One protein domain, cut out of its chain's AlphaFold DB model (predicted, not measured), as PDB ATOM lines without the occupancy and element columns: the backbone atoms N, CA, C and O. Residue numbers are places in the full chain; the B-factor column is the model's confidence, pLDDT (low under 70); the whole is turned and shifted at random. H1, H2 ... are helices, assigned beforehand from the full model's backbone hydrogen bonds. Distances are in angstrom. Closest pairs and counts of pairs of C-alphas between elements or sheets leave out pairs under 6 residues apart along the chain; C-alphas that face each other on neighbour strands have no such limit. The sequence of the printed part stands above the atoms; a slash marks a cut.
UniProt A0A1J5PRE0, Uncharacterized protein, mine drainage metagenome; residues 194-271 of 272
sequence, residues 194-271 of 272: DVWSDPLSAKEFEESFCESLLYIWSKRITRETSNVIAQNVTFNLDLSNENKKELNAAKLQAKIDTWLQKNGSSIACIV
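Overview. This is residues 194 to 271 of the 272 residues of an uncharacterized protein of mine drainage metagenome (UniProt A0A1J5PRE0). One long helix, H1, makes the base and the long axis; H3 rises from it like a post, its first residues on H1's residues 206 to 214, and H2 meets H1 nearer its last residues. The short H4 packs on H2, and residues 219 to 224 stick out past H1. The 78 printed residues hold four named helices, H1 to H4 in chain order, and no named strand: the class is all helix. The whole is compact, with a radius of gyration of the C-alphas of 12.9 A, but elongated, spanning 41 by 24 by 22 A.

Arrangement. Start at H1, residues 199 to 218. With residues 213 to 217 alone it touches H2, residues 228 to 236, about perpendicular at 89 degrees; look at Leu 213 and Ala 230, whose C-alphas are closest at 5.9 A. H3, residues 249 to 263, touches H1 with residues 249 to 253 alone, about perpendicular at 84 degrees; the closest C-alphas, of Cys 210 and Ala 249, are 5.2 A apart. H2 and H3 are only just apart, closest 8.3 A. H4, residues 268 to 271, touches H2, with the C-alphas of Asn 232 and Val 271 closest at 5.1 A. H4 is apart from H1. In H1, H2 and H3 every O i to N i+4 pair is within hydrogen-bond range; H4 is too short for such a pair.

Along the chain. Find C-alpha 199 at (146.657, 177.491, 46.243); from there H1 runs 27.9 A to C-alpha 218. H2 covers 12.3 A. Find C-alpha 249 at (140.972, 165.736, 56.690), where H3 begins its 20.9 A. H4, 5.1 A long, ends at C-alpha 271, (132.082, 177.835, 68.540).

Size, cuts and confidence. The C-alphas farthest apart, of Ser 197 and Thr 222, are 41.0 A apart. The printed part has no cut, and the link from H2 to H3, residues 237 to 248, is long. Look for pLDDT under 70 at residues 220 to 225, 241, 244 and 264 to 271.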
ATOM      1  N   ASP A 194     147.318 185.900  54.966       94.06
ATOM      2  CA  ASP A 194     146.479 185.715  53.769       94.06
ATOM      3  C   ASP A 194     147.202 184.866  52.715       94.06
ATOM      4  O   ASP A 194     147.802 185.366  51.762       94.06
ATOM      5  N   VAL A 195     147.164 183.549  52.923       94.31
ATOM      6  CA  VAL A 195     147.841 182.549  52.081       94.31
ATOM      7  C   VAL A 195     147.036 182.132  50.848       94.31
ATOM      8  O   VAL A 195     147.560 181.438  49.989       94.31
ATOM      9  N   TRP A 196     145.782 182.576  50.703       94.56
ATOM     10  CA  TRP A 196     144.879 182.133  49.625       94.56
ATOM     11  C   TRP A 196     145.212 182.687  48.238       94.56
ATOM     12  O   TRP A 196     144.571 182.310  47.259       94.56
ATOM     13  N   SER A 197     146.211 183.566  48.141       92.31
ATOM     14  CA  SER A 197     146.810 183.931  46.855       92.31
ATOM     15  C   SER A 197     147.657 182.796  46.259       92.31
ATOM     16  O   SER A 197     147.802 182.741  45.038       92.31
ATOM     17  N   ASP A 198     148.151 181.869  47.088       95.56
ATOM     18  CA  ASP A 198     148.852 180.653  46.679       95.56
ATOM     19  C   ASP A 198     148.014 179.400  47.018       95.56
ATOM     20  O   ASP A 198     147.859 179.053  48.193       95.56
ATOM     21  N   PRO A 199     147.481 178.678  46.015       93.94
ATOM     22  CA  PRO A 199     146.657 177.491  46.243       93.94
ATOM     23  C   PRO A 199     147.347 176.383  47.046       93.94
ATOM     24  O   PRO A 199     146.662 175.642  47.751       93.94
ATOM     25  N   LEU A 200     148.675 176.251  46.940       95.38
ATOM     26  CA  LEU A 200     149.424 175.238  47.688       95.38
ATOM     27  C   LEU A 200     149.465 175.590  49.175       95.38
ATOM     28  O   LEU A 200     149.000 174.798  49.992       95.38
ATOM     29  N   SER A 201     149.910 176.801  49.514       95.00
ATOM     30  CA  SER A 201     149.928 177.285  50.900       95.00
ATOM     31  C   SER A 201     148.537 177.297  51.541       95.00
ATOM     32  O   SER A 201     148.393 176.969  52.719       95.00
ATOM     33  N   ALA A 202     147.500 177.656  50.776       94.00
ATOM     34  CA  ALA A 202     146.117 177.627  51.248       94.00
ATOM     35  C   ALA A 202     145.676 176.212  51.630       94.00
ATOM     36  O   ALA A 202     145.127 176.000  52.712       94.00
ATOM     37  N   LYS A 203     145.964 175.240  50.759       93.31
ATOM     38  CA  LYS A 203     145.645 173.835  50.990       93.31
ATOM     39  C   LYS A 203     146.402 173.282  52.198       93.31
ATOM     40  O   LYS A 203     145.776 172.669  53.053       93.31
ATOM     41  N   GLU A 204     147.706 173.537  52.302       94.88
ATOM     42  CA  GLU A 204     148.519 173.101  53.449       94.88
ATOM     43  C   GLU A 204     147.979 173.654  54.772       94.88
ATOM     44  O   GLU A 204     147.908 172.939  55.776       94.88
ATOM     45  N   PHE A 205     147.539 174.915  54.779       94.94
ATOM     46  CA  PHE A 205     146.965 175.521  55.971       94.94
ATOM     47  C   PHE A 205     145.654 174.847  56.386       94.94
ATOM     48  O   PHE A 205     145.517 174.430  57.540       94.94
ATOM     49  N   GLU A 206     144.717 174.702  55.448       93.31
ATOM     50  CA  GLU A 206     143.411 174.076  55.680       93.31
ATOM     51  C   GLU A 206     143.552 172.603  56.097       93.31
ATOM     52  O   GLU A 206     142.907 172.171  57.058       93.31
ATOM     53  N   GLU A 207     144.448 171.852  55.448       93.44
ATOM     54  CA  GLU A 207     144.765 170.466  55.803       93.44
ATOM     55  C   GLU A 207     145.362 170.379  57.210       93.44
ATOM     56  O   GLU A 207     144.833 169.628  58.031       93.44
ATOM     57  N   SER A 208     146.371 171.194  57.544       95.31
ATOM     58  CA  SER A 208     146.993 171.174  58.878       95.31
ATOM     59  C   SER A 208     145.993 171.477  60.001       95.31
ATOM     60  O   SER A 208     146.019 170.847  61.059       95.31
ATOM     61  N   PHE A 209     145.055 172.397  59.759       94.38
ATOM     62  CA  PHE A 209     143.979 172.713  60.691       94.38
ATOM     63  C   PHE A 209     143.034 171.519  60.892       94.38
ATOM     64  O   PHE A 209     142.739 171.129  62.029       94.38
ATOM     65  N   CYS A 210     142.565 170.911  59.797       91.44
ATOM     66  CA  CYS A 210     141.674 169.754  59.849       91.44
ATOM     67  C   CYS A 210     142.348 168.526  60.473       91.44
ATOM     68  O   CYS A 210     141.719 167.823  61.264       91.44
ATOM     69  N   GLU A 211     143.616 168.272  60.158       91.06
ATOM     70  CA  GLU A 211     144.400 167.186  60.744       91.06
ATOM     71  C   GLU A 211     144.553 167.348  62.255       91.06
ATOM     72  O   GLU A 211     144.292 166.401  62.999       91.06
ATOM     73  N   SER A 212     144.882 168.551  62.732       91.44
ATOM     74  CA  SER A 212     144.969 168.832  64.165       91.44
ATOM     75  C   SER A 212     143.631 168.658  64.876       91.44
ATOM     76  O   SER A 212     143.580 168.052  65.950       91.44
ATOM     77  N   LEU A 213     142.528 169.116  64.276       88.75
ATOM     78  CA  LEU A 213     141.182 168.872  64.803       88.75
ATOM     79  C   LEU A 213     140.877 167.375  64.914       88.75
ATOM     80  O   LEU A 213     140.445 166.912  65.974       88.75
ATOM     81  N   LEU A 214     141.135 166.607  63.851       86.81
ATOM     82  CA  LEU A 214     140.939 165.155  63.840       86.81
ATOM     83  C   LEU A 214     141.817 164.465  64.875       86.81
ATOM     84  O   LEU A 214     141.351 163.572  65.579       86.81
ATOM     85  N   TYR A 215     143.070 164.888  65.011       86.44
ATOM     86  CA  TYR A 215     143.995 164.346  65.992       86.44
ATOM     87  C   TYR A 215     143.501 164.581  67.423       86.44
ATOM     88  O   TYR A 215     143.382 163.622  68.193       86.44
ATOM     89  N   ILE A 216     143.137 165.823  67.765       85.44
ATOM     90  CA  ILE A 216     142.570 166.186  69.073       85.44
ATOM     91  C   ILE A 216     141.301 165.372  69.350       85.44
ATOM     92  O   ILE A 216     141.113 164.856  70.456       85.44
ATOM     93  N   TRP A 217     140.449 165.202  68.340       77.44
ATOM     94  CA  TRP A 217     139.227 164.413  68.445       77.44
ATOM     95  C   TRP A 217     139.494 162.904  68.603       77.44
ATOM     96  O   TRP A 217     138.841 162.236  69.411       77.44
ATOM     97  N   SER A 218     140.484 162.359  67.891       74.94
ATOM     98  CA  SER A 218     140.837 160.931  67.883       74.94
ATOM     99  C   SER A 218     141.454 160.450  69.197       74.94
ATOM    100  O   SER A 218     141.185 159.326  69.624       74.94
ATOM    101  N   LYS A 219     142.196 161.316  69.906       72.75
ATOM    102  CA  LYS A 219     142.778 161.018  71.227       72.75
ATOM    103  C   LYS A 219     141.738 160.705  72.316       72.75
ATOM    104  O   LYS A 219     142.098 160.192  73.374       72.75
ATOM    105  N   ARG A 220     140.446 160.947  72.068       62.34
ATOM    106  CA  ARG A 220     139.318 160.680  72.981       62.34
ATOM    107  C   ARG A 220     138.847 159.216  73.024       62.34
ATOM    108  O   ARG A 220     137.645 158.961  73.016       62.34
ATOM    109  N   ILE A 221     139.742 158.233  73.113       47.34
ATOM    110  CA  ILE A 221     139.300 156.875  73.493       47.34
ATOM    111  C   ILE A 221     138.936 156.808  74.996       47.34
ATOM    112  O   ILE A 221     138.269 155.863  75.400       47.34
ATOM    113  N   THR A 222     139.268 157.809  75.835       48.72
ATOM    114  CA  THR A 222     139.099 157.649  77.300       48.72
ATOM    115  C   THR A 222     138.571 158.811  78.159       48.72
ATOM    116  O   THR A 222     138.278 158.519  79.314       48.72
ATOM    117  N   ARG A 223     138.399 160.069  77.709       48.75
ATOM    118  CA  ARG A 223     137.732 161.165  78.481       48.75
ATOM    119  C   ARG A 223     137.592 162.455  77.652       48.75
ATOM    120  O   ARG A 223     138.267 162.616  76.638       48.75
ATOM    121  N   GLU A 224     136.697 163.345  78.081       55.94
ATOM    122  CA  GLU A 224     136.391 164.662  77.500       55.94
ATOM    123  C   GLU A 224     137.666 165.441  77.095       55.94
ATOM    124  O   GLU A 224     138.582 165.627  77.889       55.94
ATOM    125  N   THR A 225     137.745 165.884  75.831       63.34
ATOM    126  CA  THR A 225     138.818 166.788  75.354       63.34
ATOM    127  C   THR A 225     138.602 168.122  76.029       63.34
ATOM    128  O   THR A 225     137.500 168.648  75.940       63.34
ATOM    129  N   SER A 226     139.639 168.650  76.671       71.19
ATOM    130  CA  SER A 226     139.646 170.007  77.205       71.19
ATOM    131  C   SER A 226     139.719 171.072  76.110       71.19
ATOM    132  O   SER A 226     139.523 172.243  76.417       71.19
ATOM    133  N   ASN A 227     140.025 170.694  74.860       86.44
ATOM    134  CA  ASN A 227     140.081 171.629  73.743       86.44
ATOM    135  C   ASN A 227     138.668 172.052  73.321       86.44
ATOM    136  O   ASN A 227     137.902 171.241  72.791       86.44
ATOM    137  N   VAL A 228     138.375 173.328  73.549       85.25
ATOM    138  CA  VAL A 228     137.057 173.945  73.380       85.25
ATOM    139  C   VAL A 228     136.651 173.971  71.908       85.25
ATOM    140  O   VAL A 228     135.527 173.623  71.566       85.25
ATOM    141  N   ILE A 229     137.588 174.269  71.005       87.25
ATOM    142  CA  ILE A 229     137.294 174.346  69.568       87.25
ATOM    143  C   ILE A 229     136.880 172.971  69.039       87.25
ATOM    144  O   ILE A 229     135.855 172.835  68.376       87.25
ATOM    145  N   ALA A 230     137.642 171.927  69.372       84.12
ATOM    146  CA  ALA A 230     137.313 170.572  68.946       84.12
ATOM    147  C   ALA A 230     135.970 170.086  69.524       84.12
ATOM    148  O   ALA A 230     135.253 169.352  68.841       84.12
ATOM    149  N   GLN A 231     135.610 170.483  70.754       80.88
ATOM    150  CA  GLN A 231     134.287 170.204  71.330       80.88
ATOM    151  C   GLN A 231     133.176 170.829  70.494       80.88
ATOM    152  O   GLN A 231     132.266 170.111  70.078       80.88
ATOM    153  N   ASN A 232     133.293 172.121  70.207       81.69
ATOM    154  CA  ASN A 232     132.221 172.871  69.567       81.69
ATOM    155  C   ASN A 232     132.056 172.448  68.100       81.69
ATOM    156  O   ASN A 232     130.940 172.198  67.655       81.69
ATOM    157  N   VAL A 233     133.163 172.188  67.390       81.62
ATOM    158  CA  VAL A 233     133.135 171.598  66.037       81.62
ATOM    159  C   VAL A 233     132.472 170.215  66.042       81.62
ATOM    160  O   VAL A 233     131.630 169.936  65.191       81.62
ATOM    161  N   THR A 234     132.820 169.338  66.994       77.69
ATOM    162  CA  THR A 234     132.220 167.991  67.081       77.69
ATOM    163  C   THR A 234     130.711 168.066  67.317       77.69
ATOM    164  O   THR A 234     129.968 167.293  66.715       77.69
ATOM    165  N   PHE A 235     130.280 168.974  68.197       79.44
ATOM    166  CA  PHE A 235     128.878 169.175  68.548       79.44
ATOM    167  C   PHE A 235     128.077 169.727  67.361       79.44
ATOM    168  O   PHE A 235     127.088 169.122  66.959       79.44
ATOM    169  N   ASN A 236     128.551 170.809  66.738       80.75
ATOM    170  CA  ASN A 236     127.829 171.499  65.666       80.75
ATOM    171  C   ASN A 236     127.787 170.735  64.331       80.75
ATOM    172  O   ASN A 236     126.871 170.936  63.534       80.75
ATOM    173  N   LEU A 237     128.750 169.845  64.079       82.94
ATOM    174  CA  LEU A 237     128.777 168.992  62.883       82.94
ATOM    175  C   LEU A 237     128.132 167.610  63.090       82.94
ATOM    176  O   LEU A 237     128.188 166.788  62.174       82.94
ATOM    177  N   ASP A 238     127.574 167.344  64.279       79.19
ATOM    178  CA  ASP A 238     127.052 166.039  64.714       79.19
ATOM    179  C   ASP A 238     127.973 164.862  64.341       79.19
ATOM    180  O   ASP A 238     127.571 163.825  63.812       79.19
ATOM    181  N   LEU A 239     129.272 165.014  64.613       76.44
ATOM    182  CA  LEU A 239     130.257 163.964  64.319       76.44
ATOM    183  C   LEU A 239     130.212 162.824  65.344       76.44
ATOM    184  O   LEU A 239     131.003 161.887  65.265       76.44
ATOM    185  N   SER A 240     129.310 162.900  66.323       71.00
ATOM    186  CA  SER A 240     129.221 161.989  67.464       71.00
ATOM    187  C   SER A 240     129.076 160.516  67.049       71.00
ATOM    188  O   SER A 240     129.675 159.643  67.678       71.00
ATOM    189  N   ASN A 241     128.361 160.269  65.949       68.94
ATOM    190  CA  ASN A 241     128.034 158.940  65.432       68.94
ATOM    191  C   ASN A 241     128.863 158.524  64.203       68.94
ATOM    192  O   ASN A 241     128.657 157.443  63.656       68.94
ATOM    193  N   GLU A 242     129.796 159.365  63.751       75.06
ATOM    194  CA  GLU A 242     130.591 159.102  62.550       75.06
ATOM    195  C   GLU A 242     131.676 158.046  62.796       75.06
ATOM    196  O   GLU A 242     132.343 158.017  63.839       75.06
ATOM    197  N   ASN A 243     131.911 157.189  61.795       75.81
ATOM    198  CA  ASN A 243     132.991 156.213  61.865       75.81
ATOM    199  C   ASN A 243     134.344 156.936  61.793       75.81
ATOM    200  O   ASN A 243     134.813 157.335  60.727       75.81
ATOM    201  N   LYS A 244     135.012 157.061  62.943       69.50
ATOM    202  CA  LYS A 244     136.306 157.753  63.079       69.50
ATOM    203  C   LYS A 244     137.403 157.211  62.161       69.50
ATOM    204  O   LYS A 244     138.305 157.958  61.810       69.50
ATOM    205  N   LYS A 245     137.348 155.928  61.780       71.31
ATOM    206  CA  LYS A 245     138.321 155.338  60.842       71.31
ATOM    207  C   LYS A 245     138.106 155.801  59.402       71.31
ATOM    208  O   LYS A 245     139.016 155.695  58.590       71.31
ATOM    209  N   GLU A 246     136.908 156.281  59.086       77.50
ATOM    210  CA  GLU A 246     136.529 156.714  57.745       77.50
ATOM    211  C   GLU A 246     136.585 158.232  57.573       77.50
ATOM    212  O   GLU A 246     136.627 158.691  56.427       77.50
ATOM    213  N   LEU A 247     136.575 159.006  58.664       80.62
ATOM    214  CA  LEU A 247     136.708 160.458  58.621       80.62
ATOM    215  C   LEU A 247     138.185 160.852  58.469       80.62
ATOM    216  O   LEU A 247     139.010 160.564  59.331       80.62
ATOM    217  N   ASN A 248     138.508 161.524  57.367       83.94
ATOM    218  CA  ASN A 248     139.830 162.079  57.079       83.94
ATOM    219  C   ASN A 248     139.746 163.607  56.919       83.94
ATOM    220  O   ASN A 248     138.647 164.168  56.947       83.94
ATOM    221  N   ALA A 249     140.896 164.274  56.758       80.69
ATOM    222  CA  ALA A 249     140.972 165.736  56.690       80.69
ATOM    223  C   ALA A 249     140.060 166.311  55.596       80.69
ATOM    224  O   ALA A 249     139.233 167.170  55.887       80.69
ATOM    225  N   ALA A 250     140.103 165.747  54.385       82.88
ATOM    226  CA  ALA A 250     139.270 166.179  53.262       82.88
ATOM    227  C   ALA A 250     137.757 166.038  53.531       82.88
ATOM    228  O   ALA A 250     136.974 166.931  53.208       82.88
ATOM    229  N   LYS A 251     137.315 164.933  54.150       86.19
ATOM    230  CA  LYS A 251     135.901 164.749  54.520       86.19
ATOM    231  C   LYS A 251     135.470 165.709  55.626       86.19
ATOM    232  O   LYS A 251     134.351 166.219  55.575       86.19
ATOM    233  N   LEU A 252     136.326 165.942  56.624       84.94
ATOM    234  CA  LEU A 252     136.047 166.912  57.682       84.94
ATOM    235  C   LEU A 252     135.945 168.327  57.103       84.94
ATOM    236  O   LEU A 252     134.985 169.031  57.405       84.94
ATOM    237  N   GLN A 253     136.874 168.705  56.228       84.00
ATOM    238  CA  GLN A 253     136.855 169.975  55.509       84.00
ATOM    239  C   GLN A 253     135.542 170.161  54.739       84.00
ATOM    240  O   GLN A 253     134.848 171.152  54.949       84.00
ATOM    241  N   ALA A 254     135.130 169.170  53.943       86.75
ATOM    242  CA  ALA A 254     133.872 169.231  53.198       86.75
ATOM    243  C   ALA A 254     132.642 169.411  54.111       86.75
ATOM    244  O   ALA A 254     131.709 170.145  53.767       86.75
ATOM    245  N   LYS A 255     132.633 168.774  55.291       87.81
ATOM    246  CA  LYS A 255     131.574 168.957  56.297       87.81
ATOM    247  C   LYS A 255     131.587 170.367  56.893       87.81
ATOM    248  O   LYS A 255     130.521 170.970  56.994       87.81
ATOM    249  N   ILE A 256     132.764 170.899  57.237       84.69
ATOM    250  CA  ILE A 256     132.929 172.276  57.731       84.69
ATOM    251  C   ILE A 256     132.429 173.274  56.683       84.69
ATOM    252  O   ILE A 256     131.611 174.134  57.001       84.69
ATOM    253  N   ASP A 257     132.847 173.137  55.426       84.25
ATOM    254  CA  ASP A 257     132.424 174.041  54.354       84.25
ATOM    255  C   ASP A 257     130.916 173.981  54.104       84.25
ATOM    256  O   ASP A 257     130.272 175.023  53.984       84.25
ATOM    257  N   THR A 258     130.327 172.781  54.103       86.69
ATOM    258  CA  THR A 258     128.870 172.611  53.981       86.69
ATOM    259  C   THR A 258     128.128 173.306  55.121       86.69
ATOM    260  O   THR A 258     127.080 173.916  54.912       86.69
ATOM    261  N   TRP A 259     128.652 173.211  56.343       82.81
ATOM    262  CA  TRP A 259     128.058 173.851  57.508       82.81
ATOM    263  C   TRP A 259     128.173 175.381  57.428       82.81
ATOM    264  O   TRP A 259     127.178 176.074  57.648       82.81
ATOM    265  N   LEU A 260     129.340 175.908  57.038       80.75
ATOM    266  CA  LEU A 260     129.581 177.350  56.883       80.75
ATOM    267  C   LEU A 260     128.708 177.959  55.777       80.75
ATOM    268  O   LEU A 260     128.198 179.067  55.916       80.75
ATOM    269  N   GLN A 261     128.471 177.230  54.685       82.25
ATOM    270  CA  GLN A 261     127.544 177.670  53.637       82.25
ATOM    271  C   GLN A 261     126.104 177.815  54.147       82.25
ATOM    272  O   GLN A 261     125.379 178.689  53.678       82.25
ATOM    273  N   LYS A 262     125.687 176.974  55.102       80.31
ATOM    274  CA  LYS A 262     124.331 176.996  55.670       80.31
ATOM    275  C   LYS A 262     124.147 178.058  56.753       80.31
ATOM    276  O   LYS A 262     123.066 178.628  56.840       80.31
ATOM    277  N   ASN A 263     125.171 178.297  57.571       72.44
ATOM    278  CA  ASN A 263     125.047 179.074  58.810       72.44
ATOM    279  C   ASN A 263     125.868 180.376  58.822       72.44
ATOM    280  O   ASN A 263     125.802 181.130  59.786       72.44
ATOM    281  N   GLY A 264     126.621 180.663  57.757       69.19
ATOM    282  CA  GLY A 264     127.491 181.835  57.665       69.19
ATOM    283  C   GLY A 264     128.976 181.493  57.810       69.19
ATOM    284  O   GLY A 264     129.367 180.404  58.219       69.19
ATOM    285  N   SER A 265     129.833 182.440  57.426       65.50
ATOM    286  CA  SER A 265     131.277 182.202  57.245       65.50
ATOM    287  C   SER A 265     132.129 182.336  58.514       65.50
ATOM    288  O   SER A 265     133.346 182.183  58.423       65.50
ATOM    289  N   SER A 266     131.525 182.623  59.671       62.19
ATOM    290  CA  SER A 266     132.248 182.845  60.928       62.19
ATOM    291  C   SER A 266     132.250 181.596  61.801       62.19
ATOM    292  O   SER A 266     131.222 180.944  61.983       62.19
ATOM    293  N   ILE A 267     133.402 181.298  62.407       59.47
ATOM    294  CA  ILE A 267     133.508 180.232  63.403       59.47
ATOM    295  C   ILE A 267     132.798 180.585  64.711       59.47
ATOM    296  O   ILE A 267     132.529 179.677  65.484       59.47
ATOM    297  N   ALA A 268     132.454 181.860  64.951       54.66
ATOM    298  CA  ALA A 268     131.579 182.235  66.063       54.66
ATOM    299  C   ALA A 268     130.282 181.417  66.006       54.66
ATOM    300  O   ALA A 268     129.842 180.900  67.016       54.66
ATOM    301  N   CYS A 269     129.774 181.135  64.805       56.28
ATOM    302  CA  CYS A 269     128.592 180.303  64.636       56.28
ATOM    303  C   CYS A 269     128.851 178.799  64.931       56.28
ATOM    304  O   CYS A 269     127.902 178.075  65.209       56.28
ATOM    305  N   ILE A 270     130.101 178.310  64.846       58.88
ATOM    306  CA  ILE A 270     130.504 176.910  65.144       58.88
ATOM    307  C   ILE A 270     130.974 176.748  66.600       58.88
ATOM    308  O   ILE A 270     131.062 175.628  67.099       58.88
ATOM    309  N   VAL A 271     131.374 177.838  67.253       52.97
ATOM    310  CA  VAL A 271     132.082 177.835  68.540       52.97
ATOM    311  C   VAL A 271     131.254 178.472  69.661       52.97
ATOM    312  O   VAL A 271     131.609 178.266  70.818       52.97
TER     313      VAL A 271